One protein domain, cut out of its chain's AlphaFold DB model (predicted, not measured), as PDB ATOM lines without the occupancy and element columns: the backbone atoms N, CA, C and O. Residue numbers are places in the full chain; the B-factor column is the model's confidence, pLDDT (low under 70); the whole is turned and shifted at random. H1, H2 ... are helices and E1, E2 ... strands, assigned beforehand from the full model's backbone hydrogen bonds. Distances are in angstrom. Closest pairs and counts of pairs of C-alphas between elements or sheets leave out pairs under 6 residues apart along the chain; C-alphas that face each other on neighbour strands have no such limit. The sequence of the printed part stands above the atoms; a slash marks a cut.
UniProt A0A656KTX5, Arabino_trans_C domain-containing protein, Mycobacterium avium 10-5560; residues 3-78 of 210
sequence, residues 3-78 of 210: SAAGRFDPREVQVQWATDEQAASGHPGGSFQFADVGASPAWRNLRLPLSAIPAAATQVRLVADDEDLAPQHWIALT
ATOM      1  N   SER A   3      35.625  19.099 -39.743       98.12
ATOM      2  CA  SER A   3      34.487  18.178 -39.785       98.12
ATOM      3  C   SER A   3      33.271  18.944 -40.276       98.12
ATOM      4  O   SER A   3      32.998  20.042 -39.795       98.12
ATOM      5  N   ALA A   4      32.574  18.370 -41.246       98.31
ATOM      6  CA  ALA A   4      31.426  18.988 -41.882       98.31
ATOM      7  C   ALA A   4      30.304  17.971 -42.074       98.31
ATOM      8  O   ALA A   4      30.568  16.772 -42.183       98.31
ATOM      9  N   ALA A   5      29.070  18.447 -42.130       98.44
ATOM     10  CA  ALA A   5      27.906  17.669 -42.533       98.44
ATOM     11  C   ALA A   5      27.036  18.507 -43.469       98.44
ATOM     12  O   ALA A   5      27.222  19.719 -43.572       98.44
ATOM     13  N   GLY A   6      26.110  17.841 -44.150       98.00
ATOM     14  CA  GLY A   6      25.198  18.478 -45.086       98.00
ATOM     15  C   GLY A   6      25.456  18.130 -46.543       98.00
ATOM     16  O   GLY A   6      26.436  17.454 -46.889       98.00
ATOM     17  N   ARG A   7      24.510  18.538 -47.385       98.06
ATOM     18  CA  ARG A   7      24.575  18.411 -48.839       98.06
ATOM     19  C   ARG A   7      24.930  19.787 -49.377       98.06
ATOM     20  O   ARG A   7      24.134  20.697 -49.216       98.06
ATOM     21  N   PHE A   8      26.143  19.888 -49.910       97.38
ATOM     22  CA  PHE A   8      26.758  21.117 -50.389       97.38
ATOM     23  C   PHE A   8      27.789  20.790 -51.477       97.38
ATOM     24  O   PHE A   8      28.336  19.680 -51.508       97.38
ATOM     25  N   ASP A   9      28.048  21.748 -52.356       94.12
ATOM     26  CA  ASP A   9      29.060  21.696 -53.402       94.12
ATOM     27  C   ASP A   9      30.465  21.986 -52.834       94.12
ATOM     28  O   ASP A   9      30.627  22.817 -51.938       94.12
ATOM     29  N   PRO A  10      31.545  21.422 -53.413       87.94
ATOM     30  CA  PRO A  10      32.917  21.659 -52.941       87.94
ATOM     31  C   PRO A  10      33.362  23.132 -52.895       87.94
ATOM     32  O   PRO A  10      34.312  23.471 -52.192       87.94
ATOM     33  N   ARG A  11      32.706  24.013 -53.663       91.94
ATOM     34  CA  ARG A  11      33.007  25.453 -53.719       91.94
ATOM     35  C   ARG A  11      32.421  26.253 -52.557       91.94
ATOM     36  O   ARG A  11      32.908  27.353 -52.309       91.94
ATOM     37  N   GLU A  12      31.410  25.715 -51.883       96.81
ATOM     38  CA  GLU A  12      30.646  26.417 -50.847       96.81
ATOM     39  C   GLU A  12      31.392  26.473 -49.519       96.81
ATOM     40  O   GLU A  12      31.139  27.359 -48.718       96.81
ATOM     41  N   VAL A  13      32.361  25.578 -49.293       97.75
ATOM     42  CA  VAL A  13      33.227  25.607 -48.111       97.75
ATOM     43  C   VAL A  13      34.679  25.755 -48.541       97.75
ATOM     44  O   VAL A  13      35.283  24.842 -49.105       97.75
ATOM     45  N   GLN A  14      35.268  26.900 -48.217       97.31
ATOM     46  CA  GLN A  14      36.651  27.229 -48.545       97.31
ATOM     47  C   GLN A  14      37.440  27.596 -47.294       97.31
ATOM     48  O   GLN A  14      36.899  28.056 -46.285       97.31
ATOM     49  N   VAL A  15      38.757  27.433 -47.373       97.50
ATOM     50  CA  VAL A  15      39.678  28.071 -46.434       97.50
ATOM     51  C   VAL A  15      40.368  29.231 -47.124       97.50
ATOM     52  O   VAL A  15      40.949  29.074 -48.195       97.50
ATOM     53  N   GLN A  16      40.309  30.399 -46.498       97.75
ATOM     54  CA  GLN A  16      41.126  31.547 -46.853       97.75
ATOM     55  C   GLN A  16      42.367  31.569 -45.972       97.75
ATOM     56  O   GLN A  16      42.266  31.352 -44.762       97.75
ATOM     57  N   TRP A  17      43.519  31.854 -46.568       98.06
ATOM     58  CA  TRP A  17      44.763  32.093 -45.842       98.06
ATOM     59  C   TRP A  17      45.151  33.571 -45.945       98.06
ATOM     60  O   TRP A  17      44.769  34.247 -46.901       98.06
ATOM     61  N   ALA A  18      45.905  34.071 -44.972       98.44
ATOM     62  CA  ALA A  18      46.474  35.415 -44.991       98.44
ATOM     63  C   ALA A  18      47.797  35.463 -44.209       98.44
ATOM     64  O   ALA A  18      48.024  34.647 -43.308       98.44
ATOM     65  N   THR A  19      48.659  36.423 -44.546       98.44
ATOM     66  CA  THR A  19      49.684  36.925 -43.616       98.44
ATOM     67  C   THR A  19      49.034  37.799 -42.535       98.44
ATOM     68  O   THR A  19      47.870  38.189 -42.661       98.44
ATOM     69  N   ASP A  20      49.780  38.165 -41.494       98.06
ATOM     70  CA  ASP A  20      49.260  39.041 -40.436       98.06
ATOM     71  C   ASP A  20      48.878  40.437 -40.958       98.06
ATOM     72  O   ASP A  20      47.825  40.961 -40.599       98.06
ATOM     73  N   GLU A  21      49.681  41.017 -41.857       97.75
ATOM     74  CA  GLU A  21      49.391  42.313 -42.494       97.75
ATOM     75  C   GLU A  21      48.127  42.249 -43.364       97.75
ATOM     76  O   GLU A  21      47.257  43.122 -43.300       97.75
ATOM     77  N   GLN A  22      47.999  41.181 -44.156       98.19
ATOM     78  CA  GLN A  22      46.833  40.933 -44.998       98.19
ATOM     79  C   GLN A  22      45.565  40.803 -44.145       98.19
ATOM     80  O   GLN A  22      44.593  41.524 -44.381       98.19
ATOM     81  N   ALA A  23      45.607  39.983 -43.091       97.12
ATOM     82  CA  ALA A  23      44.490  39.804 -42.173       97.12
ATOM     83  C   ALA A  23      44.102  41.107 -41.454       97.12
ATOM     84  O   ALA A  23      42.915  41.424 -41.378       97.12
ATOM     85  N   ALA A  24      45.083  41.893 -40.994       97.25
ATOM     86  CA  ALA A  24      44.846  43.187 -40.350       97.25
ATOM     87  C   ALA A  24      44.185  44.207 -41.293       97.25
ATOM     88  O   ALA A  24      43.355  45.003 -40.857       97.25
ATOM     89  N   SER A  25      44.505  44.159 -42.589       97.00
ATOM     90  CA  SER A  25      43.852  44.983 -43.617       97.00
ATOM     91  C   SER A  25      42.514  44.416 -44.121       97.00
ATOM     92  O   SER A  25      41.877  45.041 -44.964       97.00
ATOM     93  N   GLY A  26      42.086  43.245 -43.634       94.94
ATOM     94  CA  GLY A  26      40.842  42.583 -44.037       94.94
ATOM     95  C   GLY A  26      40.906  41.820 -45.365       94.94
ATOM     96  O   GLY A  26      39.868  41.363 -45.845       94.94
ATOM     97  N   HIS A  27      42.092  41.636 -45.949       96.69
ATOM     98  CA  HIS A  27      42.267  40.990 -47.250       96.69
ATOM     99  C   HIS A  27      42.835  39.572 -47.099       96.69
ATOM    100  O   HIS A  27      43.824  39.387 -46.397       96.69
ATOM    101  N   PRO A  28      42.261  38.549 -47.752       97.38
ATOM    102  CA  PRO A  28      42.894  37.237 -47.836       97.38
ATOM    103  C   PRO A  28      44.040  37.240 -48.862       97.38
ATOM    104  O   PRO A  28      43.987  37.945 -49.867       97.38
ATOM    105  N   GLY A  29      45.049  36.397 -48.643       96.44
ATOM    106  CA  GLY A  29      46.105  36.111 -49.621       96.44
ATOM    107  C   GLY A  29      45.674  35.121 -50.711       96.44
ATOM    108  O   GLY A  29      46.283  35.061 -51.777       96.44
ATOM    109  N   GLY A  30      44.611  34.352 -50.464       96.81
ATOM    110  CA  GLY A  30      43.996  33.435 -51.421       96.81
ATOM    111  C   GLY A  30      43.025  32.471 -50.741       96.81
ATOM    112  O   GLY A  30      42.884  32.486 -49.514       96.81
ATOM    113  N   SER A  31      42.366  31.620 -51.529       96.69
ATOM    114  CA  SER A  31      41.473  30.575 -51.027       96.69
ATOM    115  C   SER A  31      41.777  29.204 -51.625       96.69
ATOM    116  O   SER A  31      42.305  29.086 -52.730       96.69
ATOM    117  N   PHE A  32      41.438  28.159 -50.872       96.56
ATOM    118  CA  PHE A  32      41.524  26.769 -51.299       96.56
ATOM    119  C   PHE A  32      40.218  26.036 -51.009       96.56
ATOM    120  O   PHE A  32      39.581  26.253 -49.974       96.56
ATOM    121  N   GLN A  33      39.863  25.127 -51.912       95.38
ATOM    122  CA  GLN A  33      38.799  24.150 -51.704       95.38
ATOM    123  C   GLN A  33      39.322  22.955 -50.911       95.38
ATOM    124  O   GLN A  33      40.510  22.623 -50.955       95.38
ATOM    125  N   PHE A  34      38.422  22.281 -50.205       96.69
ATOM    126  CA  PHE A  34      38.738  21.027 -49.539       96.69
ATOM    127  C   PHE A  34      38.458  19.829 -50.447       96.69
ATOM    128  O   PHE A  34      37.494  19.820 -51.206       96.69
ATOM    129  N   ALA A  35      39.245  18.767 -50.292       96.50
ATOM    130  CA  ALA A  35      38.826  17.444 -50.723       96.50
ATOM    131  C   ALA A  35      37.714  16.946 -49.789       96.50
ATOM    132  O   ALA A  35      37.901  16.890 -48.565       96.50
ATOM    133  N   ASP A  36      36.580  16.574 -50.377       96.25
ATOM    134  CA  ASP A  36      35.423  16.037 -49.672       96.25
ATOM    135  C   ASP A  36      35.277  14.536 -49.952       96.25
ATOM    136  O   ASP A  36      35.032  14.115 -51.081       96.25
ATOM    137  N   VAL A  37      35.473  13.721 -48.914       95.88
ATOM    138  CA  VAL A  37      35.399  12.259 -48.987       95.88
ATOM    139  C   VAL A  37      34.449  11.774 -47.905       95.88
ATOM    140  O   VAL A  37      34.743  11.885 -46.709       95.88
ATOM    141  N   GLY A  38      33.323  11.211 -48.327       93.50
ATOM    142  CA  GLY A  38      32.313  10.647 -47.443       93.50
ATOM    143  C   GLY A  38      30.925  10.665 -48.074       93.50
ATOM    144  O   GLY A  38      30.734  11.133 -49.193       93.50
ATOM    145  N   ALA A  39      29.945  10.139 -47.347       94.38
ATOM    146  CA  ALA A  39      28.550  10.224 -47.753       94.38
ATOM    147  C   ALA A  39      27.967  11.600 -47.410       94.38
ATOM    148  O   ALA A  39      28.116  12.090 -46.291       94.38
ATOM    149  N   SER A  40      27.240  12.184 -48.355       95.50
ATOM    150  CA  SER A  40      26.384  13.345 -48.121       95.50
ATOM    151  C   SER A  40      24.966  12.873 -47.759       95.50
ATOM    152  O   SER A  40      24.478  11.944 -48.410       95.50
ATOM    153  N   PRO A  41      24.286  13.452 -46.749       96.94
ATOM    154  CA  PRO A  41      24.651  14.641 -45.967       96.94
ATOM    155  C   PRO A  41      25.323  14.327 -44.612       96.94
ATOM    156  O   PRO A  41      25.282  15.143 -43.692       96.94
ATOM    157  N   ALA A  42      25.907  13.140 -44.440       97.31
ATOM    158  CA  ALA A  42      26.461  12.708 -43.157       97.31
ATOM    159  C   ALA A  42      27.730  13.485 -42.750       97.31
ATOM    160  O   ALA A  42      28.396  14.123 -43.573       97.31
ATOM    161  N   TRP A  43      28.076  13.391 -41.459       98.19
ATOM    162  CA  TRP A  43      29.333  13.913 -40.924       98.19
ATOM    163  C   TRP A  43      30.538  13.256 -41.601       98.19
ATOM    164  O   TRP A  43      30.676  12.033 -41.617       98.19
ATOM    165  N   ARG A  44      31.443  14.091 -42.109       97.81
ATOM    166  CA  ARG A  44      32.681  13.705 -42.793       97.81
ATOM    167  C   ARG A  44      33.784  14.727 -42.536       97.81
ATOM    168  O   ARG A  44      33.574  15.742 -41.876       97.81
ATOM    169  N   ASN A  45      34.996  14.425 -42.990       98.00
ATOM    170  CA  ASN A  45      36.153  15.296 -42.792       98.00
ATOM    171  C   ASN A  45      36.592  15.886 -44.125       98.00
ATOM    172  O   ASN A  45      37.067  15.139 -44.978       98.00
ATOM    173  N   LEU A  46      36.498  17.208 -44.234       97.88
ATOM    174  CA  LEU A  46      37.051  18.019 -45.309       97.88
ATOM    175  C   LEU A  46      38.567  18.164 -45.126       97.88
ATOM    176  O   LEU A  46      39.063  18.487 -44.031       97.88
ATOM    177  N   ARG A  47      39.322  17.882 -46.190       97.31
ATOM    178  CA  ARG A  47      40.776  17.668 -46.133       97.31
ATOM    179  C   ARG A  47      41.498  18.643 -47.051       97.31
ATOM    180  O   ARG A  47      41.128  18.810 -48.203       97.31
ATOM    181  N   LEU A  48      42.549  19.265 -46.532       96.69
ATOM    182  CA  LEU A  48      43.485  20.073 -47.305       96.69
ATOM    183  C   LEU A  48      44.883  19.807 -46.732       96.69
ATOM    184  O   LEU A  48      45.050  19.959 -45.513       96.69
ATOM    185  N   PRO A  49      45.856  19.361 -47.543       96.19
ATOM    186  CA  PRO A  49      47.222  19.187 -47.075       96.19
ATOM    187  C   PRO A  49      47.853  20.553 -46.787       96.19
ATOM    188  O   PRO A  49      47.656  21.507 -47.535       96.19
ATOM    189  N   LEU A  50      48.654  20.646 -45.721       95.31
ATOM    190  CA  LEU A  50      49.341  21.897 -45.374       95.31
ATOM    191  C   LEU A  50      50.309  22.358 -46.468       95.31
ATOM    192  O   LEU A  50      50.522  23.553 -46.608       95.31
ATOM    193  N   SER A  51      50.836  21.437 -47.280       95.50
ATOM    194  CA  SER A  51      51.697  21.757 -48.424       95.50
ATOM    195  C   SER A  51      50.996  22.563 -49.523       95.50
ATOM    196  O   SER A  51      51.680  23.138 -50.361       95.50
ATOM    197  N   ALA A  52      49.659  22.601 -49.541       94.62
ATOM    198  CA  ALA A  52      48.910  23.476 -50.443       94.62
ATOM    199  C   ALA A  52      48.911  24.938 -49.967       94.62
ATOM    200  O   ALA A  52      48.749  25.841 -50.781       94.62
ATOM    201  N   ILE A  53      49.093  25.181 -48.666       95.81
ATOM    202  CA  ILE A  53      49.066  26.523 -48.083       95.81
ATOM    203  C   ILE A  53      50.478  27.132 -48.165       95.81
ATOM    204  O   ILE A  53      51.441  26.481 -47.754       95.81
ATOM    205  N   PRO A  54      50.636  28.376 -48.662       97.06
ATOM    206  CA  PRO A  54      51.936  29.040 -48.699       97.06
ATOM    207  C   PRO A  54      52.576  29.154 -47.312       97.06
ATOM    208  O   PRO A  54      51.905  29.484 -46.339       97.06
ATOM    209  N   ALA A  55      53.897  28.973 -47.227       96.69
ATOM    210  CA  ALA A  55      54.632  29.018 -45.957       96.69
ATOM    211  C   ALA A  55      54.569  30.382 -45.236       96.69
ATOM    212  O   ALA A  55      54.816  30.447 -44.037       96.69
ATOM    213  N   ALA A  56      54.244  31.459 -45.958       96.25
ATOM    214  CA  ALA A  56      54.049  32.792 -45.388       96.25
ATOM    215  C   ALA A  56      52.679  32.975 -44.705       96.25
ATOM    216  O   ALA A  56      52.469  33.981 -44.033       96.25
ATOM    217  N   ALA A  57      51.736  32.043 -44.887       97.81
ATOM    218  CA  ALA A  57      50.426  32.111 -44.254       97.81
ATOM    219  C   ALA A  57      50.536  31.923 -42.735       97.81
ATOM    220  O   ALA A  57      51.046  30.905 -42.265       97.81
ATOM    221  N   THR A  58      49.996  32.868 -41.972       97.50
ATOM    222  CA  THR A  58      49.971  32.827 -40.500       97.50
ATOM    223  C   THR A  58      48.556  32.713 -39.950       97.50
ATOM    224  O   THR A  58      48.359  32.202 -38.849       97.50
ATOM    225  N   GLN A  59      47.554  33.133 -40.728       97.81
ATOM    226  CA  GLN A  59      46.152  33.117 -40.331       97.81
ATOM    227  C   GLN A  59      45.301  32.367 -41.351       97.81
ATOM    228  O   GLN A  59      45.538  32.433 -42.560       97.81
ATOM    229  N   VAL A  60      44.283  31.662 -40.852       97.31
ATOM    230  CA  VAL A  60      43.278  30.991 -41.679       97.31
ATOM    231  C   VAL A  60      41.873  31.327 -41.208       97.31
ATOM    232  O   VAL A  60      41.609  31.445 -40.012       97.31
ATOM    233  N   ARG A  61      40.953  31.423 -42.164       96.88
ATOM    234  CA  ARG A  61      39.520  31.603 -41.937       96.88
ATOM    235  C   ARG A  61      38.755  30.590 -42.774       96.88
ATOM    236  O   ARG A  61      39.072  30.392 -43.944       96.88
ATOM    237  N   LEU A  62      37.732  29.977 -42.187       97.62
ATOM    238  CA  LEU A  62      36.740  29.228 -42.951       97.62
ATOM    239  C   LEU A  62      35.704  30.196 -43.510       97.62
ATOM    240  O   LEU A  62      35.226  31.070 -42.787       97.62
ATOM    241  N   VAL A  63      35.381  30.032 -44.785       97.62
ATOM    242  CA  VAL A  63      34.303  30.748 -45.461       97.62
ATOM    243  C   VAL A  63      33.322  29.703 -45.959       97.62
ATOM    244  O   VAL A  63      33.729  28.759 -46.637       97.62
ATOM    245  N   ALA A  64      32.067  29.859 -45.560       97.75
ATOM    246  CA  ALA A  64      30.963  29.023 -45.987       97.75
ATOM    247  C   ALA A  64      29.898  29.927 -46.598       97.75
ATOM    248  O   ALA A  64      29.512  30.901 -45.951       97.75
ATOM    249  N   ASP A  65      29.480  29.621 -47.816       96.69
ATOM    250  CA  ASP A  65      28.468  30.378 -48.543       96.69
ATOM    251  C   ASP A  65      27.451  29.399 -49.123       96.69
ATOM    252  O   ASP A  65      27.838  28.466 -49.824       96.69
ATOM    253  N   ASP A  66      26.188  29.581 -48.757       96.00
ATOM    254  CA  ASP A  66      25.073  28.720 -49.142       96.00
ATOM    255  C   ASP A  66      24.011  29.591 -49.816       96.00
ATOM    256  O   ASP A  66      23.360  30.417 -49.168       96.00
ATOM    257  N   GLU A  67      23.883  29.430 -51.130       95.50
ATOM    258  CA  GLU A  67      22.942  30.183 -51.963       95.50
ATOM    259  C   GLU A  67      21.709  29.347 -52.357       95.50
ATOM    260  O   GLU A  67      20.799  29.871 -53.010       95.50
ATOM    261  N   ASP A  68      21.650  28.059 -51.989       95.69
ATOM    262  CA  ASP A  68      20.519  27.188 -52.320       95.69
ATOM    263  C   ASP A  68      19.441  27.271 -51.229       95.69
ATOM    264  O   ASP A  68      19.657  27.010 -50.049       95.69
ATOM    265  N   LEU A  69      18.225  27.632 -51.634       95.94
ATOM    266  CA  LEU A  69      17.083  27.765 -50.728       95.94
ATOM    267  C   LEU A  69      16.390  26.426 -50.439       95.94
ATOM    268  O   LEU A  69      15.427  26.381 -49.665       95.94
ATOM    269  N   ALA A  70      16.803  25.342 -51.095       97.56
ATOM    270  CA  ALA A  70      16.168  24.051 -50.944       97.56
ATOM    271  C   ALA A  70      16.534  23.411 -49.589       97.56
ATOM    272  O   ALA A  70      17.708  23.266 -49.269       97.56
ATOM    273  N   PRO A  71      15.557  22.933 -48.796       95.25
ATOM    274  CA  PRO A  71      15.786  22.524 -47.403       95.25
ATOM    275  C   PRO A  71      16.713  21.308 -47.238       95.25
ATOM    276  O   PRO A  71      17.214  21.044 -46.147       95.25
ATOM    277  N   GLN A  72      16.904  20.519 -48.297       96.94
ATOM    278  CA  GLN A  72      17.848  19.404 -48.310       96.94
ATOM    279  C   GLN A  72      19.307  19.843 -48.475       96.94
ATOM    280  O   GLN A  72      20.192  19.021 -48.228       96.94
ATOM    281  N   HIS A  73      19.544  21.073 -48.926       97.94
ATOM    282  CA  HIS A  73      20.859  21.683 -49.062       97.94
ATOM    283  C   HIS A  73      21.145  22.494 -47.801       97.94
ATOM    284  O   HIS A  73      20.302  23.257 -47.339       97.94
ATOM    285  N   TRP A  74      22.266  22.194 -47.154       97.94
ATOM    286  CA  TRP A  74      22.659  22.830 -45.900       97.94
ATOM    287  C   TRP A  74      24.109  22.495 -45.579       97.94
ATOM    288  O   TRP A  74      24.647  21.477 -46.028       97.94
ATOM    289  N   ILE A  75      24.718  23.313 -44.721       98.50
ATOM    290  CA  ILE A  75      26.109  23.167 -44.295       98.50
ATOM    291  C   ILE A  75      26.189  23.214 -42.764       98.50
ATOM    292  O   ILE A  75      25.697  24.140 -42.126       98.50
ATOM    293  N   ALA A  76      26.868  22.238 -42.158       98.25
ATOM    294  CA  ALA A  76      27.355  22.333 -40.781       98.25
ATOM    295  C   ALA A  76      28.875  22.190 -40.748       98.25
ATOM    296  O   ALA A  76      29.433  21.359 -41.464       98.25
ATOM    297  N   LEU A  77      29.541  22.963 -39.887       98.19
ATOM    298  CA  LEU A  77      31.000  23.013 -39.784       98.19
ATOM    299  C   LEU A  77      31.475  22.984 -38.335       98.19
ATOM    300  O   LEU A  77      30.818  23.485 -37.424       98.19
ATOM    301  N   THR A  78      32.675  22.447 -38.138       98.44
ATOM    302  CA  THR A  78      33.461  22.610 -36.912       98.44
ATOM    303  C   THR A  78      34.613  23.595 -37.135       98.44
ATOM    304  O   THR A  78      35.026  23.808 -38.276       98.44
TER     305      THR A  78
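AT A GLANCE: This is residues 3 to 78 of the 210 residues of the protein "Arabino_trans_C domain-containing protein" of Mycobacterium avium 10-5560 (UniProt A0A656KTX5). Two small antiparallel sheets of three strands stand loosely and only partly face to face, joined along one edge where E3 of the one runs on into E4 of the other. H1 sits at one end of the long axis, and the stretch of residues 65 to 78 loops out at the other end and folds back, so that residues 76 to 77 pair with E1. The printed part has 76 residues, with the named elements in the order E1, E2, H1, E3, E4, E5, E6; the sheets are ordered E1, E5, E4 and E3, E2, E6. The class is mostly strand, though under half of the residues are in named elements. The whole is elongated, spanning 39 by 25 by 17 A, and only just compact, close to loose, with a radius of gyration of the C-alphas of 13.6 A.

IN THESE COORDINATES: E1, residues 3 to 5, begins at C-alpha 3 (34.487, 18.178, -39.785). E2, residues 13 to 18, is 16.8 A long and begins at C-alpha 13 (33.227, 25.607, -48.111). H1, residues 20 to 24, is 6.1 A long. E3, residues 30 to 33, is 10.6 A long, and E4, residues 35 to 37, follows after one residue. E5 holds residues 44 to 47 and is 9.6 A long. E6, residues 59 to 64, is 16.7 A long and ends at C-alpha 64 (30.963, 29.023, -45.987).

HOW THE PARTS SIT: E1 and E5 are antiparallel at 128 degrees, with N 4 and O 44 2.9 A apart, within hydrogen-bond range. E5 pairs with E1 over residues 44 to 45 and with E4 over residues 45 to 47. E4 and E5 form a hairpin; N 35 and O 47 are 2.8 A apart, within hydrogen-bond range. In the other sheet E2 is the inner strand. It is antiparallel to E6 at 156 degrees, with N 16 and O 61 at 2.8 A, and to E3 at 151 degrees, with N 32 and O 15 at 2.9 A, both within hydrogen-bond range. E3 runs on into E4 at 19 degrees, and the two meet only through their link. E2 and E5 are apart. H1 only grazes the sheet of E3, E2 and E6, with its residues 20 to 24; the closest C-alphas of H1 and E6 are those of Asp 20 and Gln 59, 6.7 A. In H1 every O i to N i+4 pair is within hydrogen-bond range.

THE WHOLE: The two C-alphas farthest apart, those of Ala 56 and Pro 71, are 39.7 A from each other, while the C-alphas of Ser 3 and Thr 78 are 5.4 A apart. The link from E5 to E6, 11 residues, is long. The printed part has no cut. The mean pLDDT of the printed part is 96.8, and no printed residue is under 70.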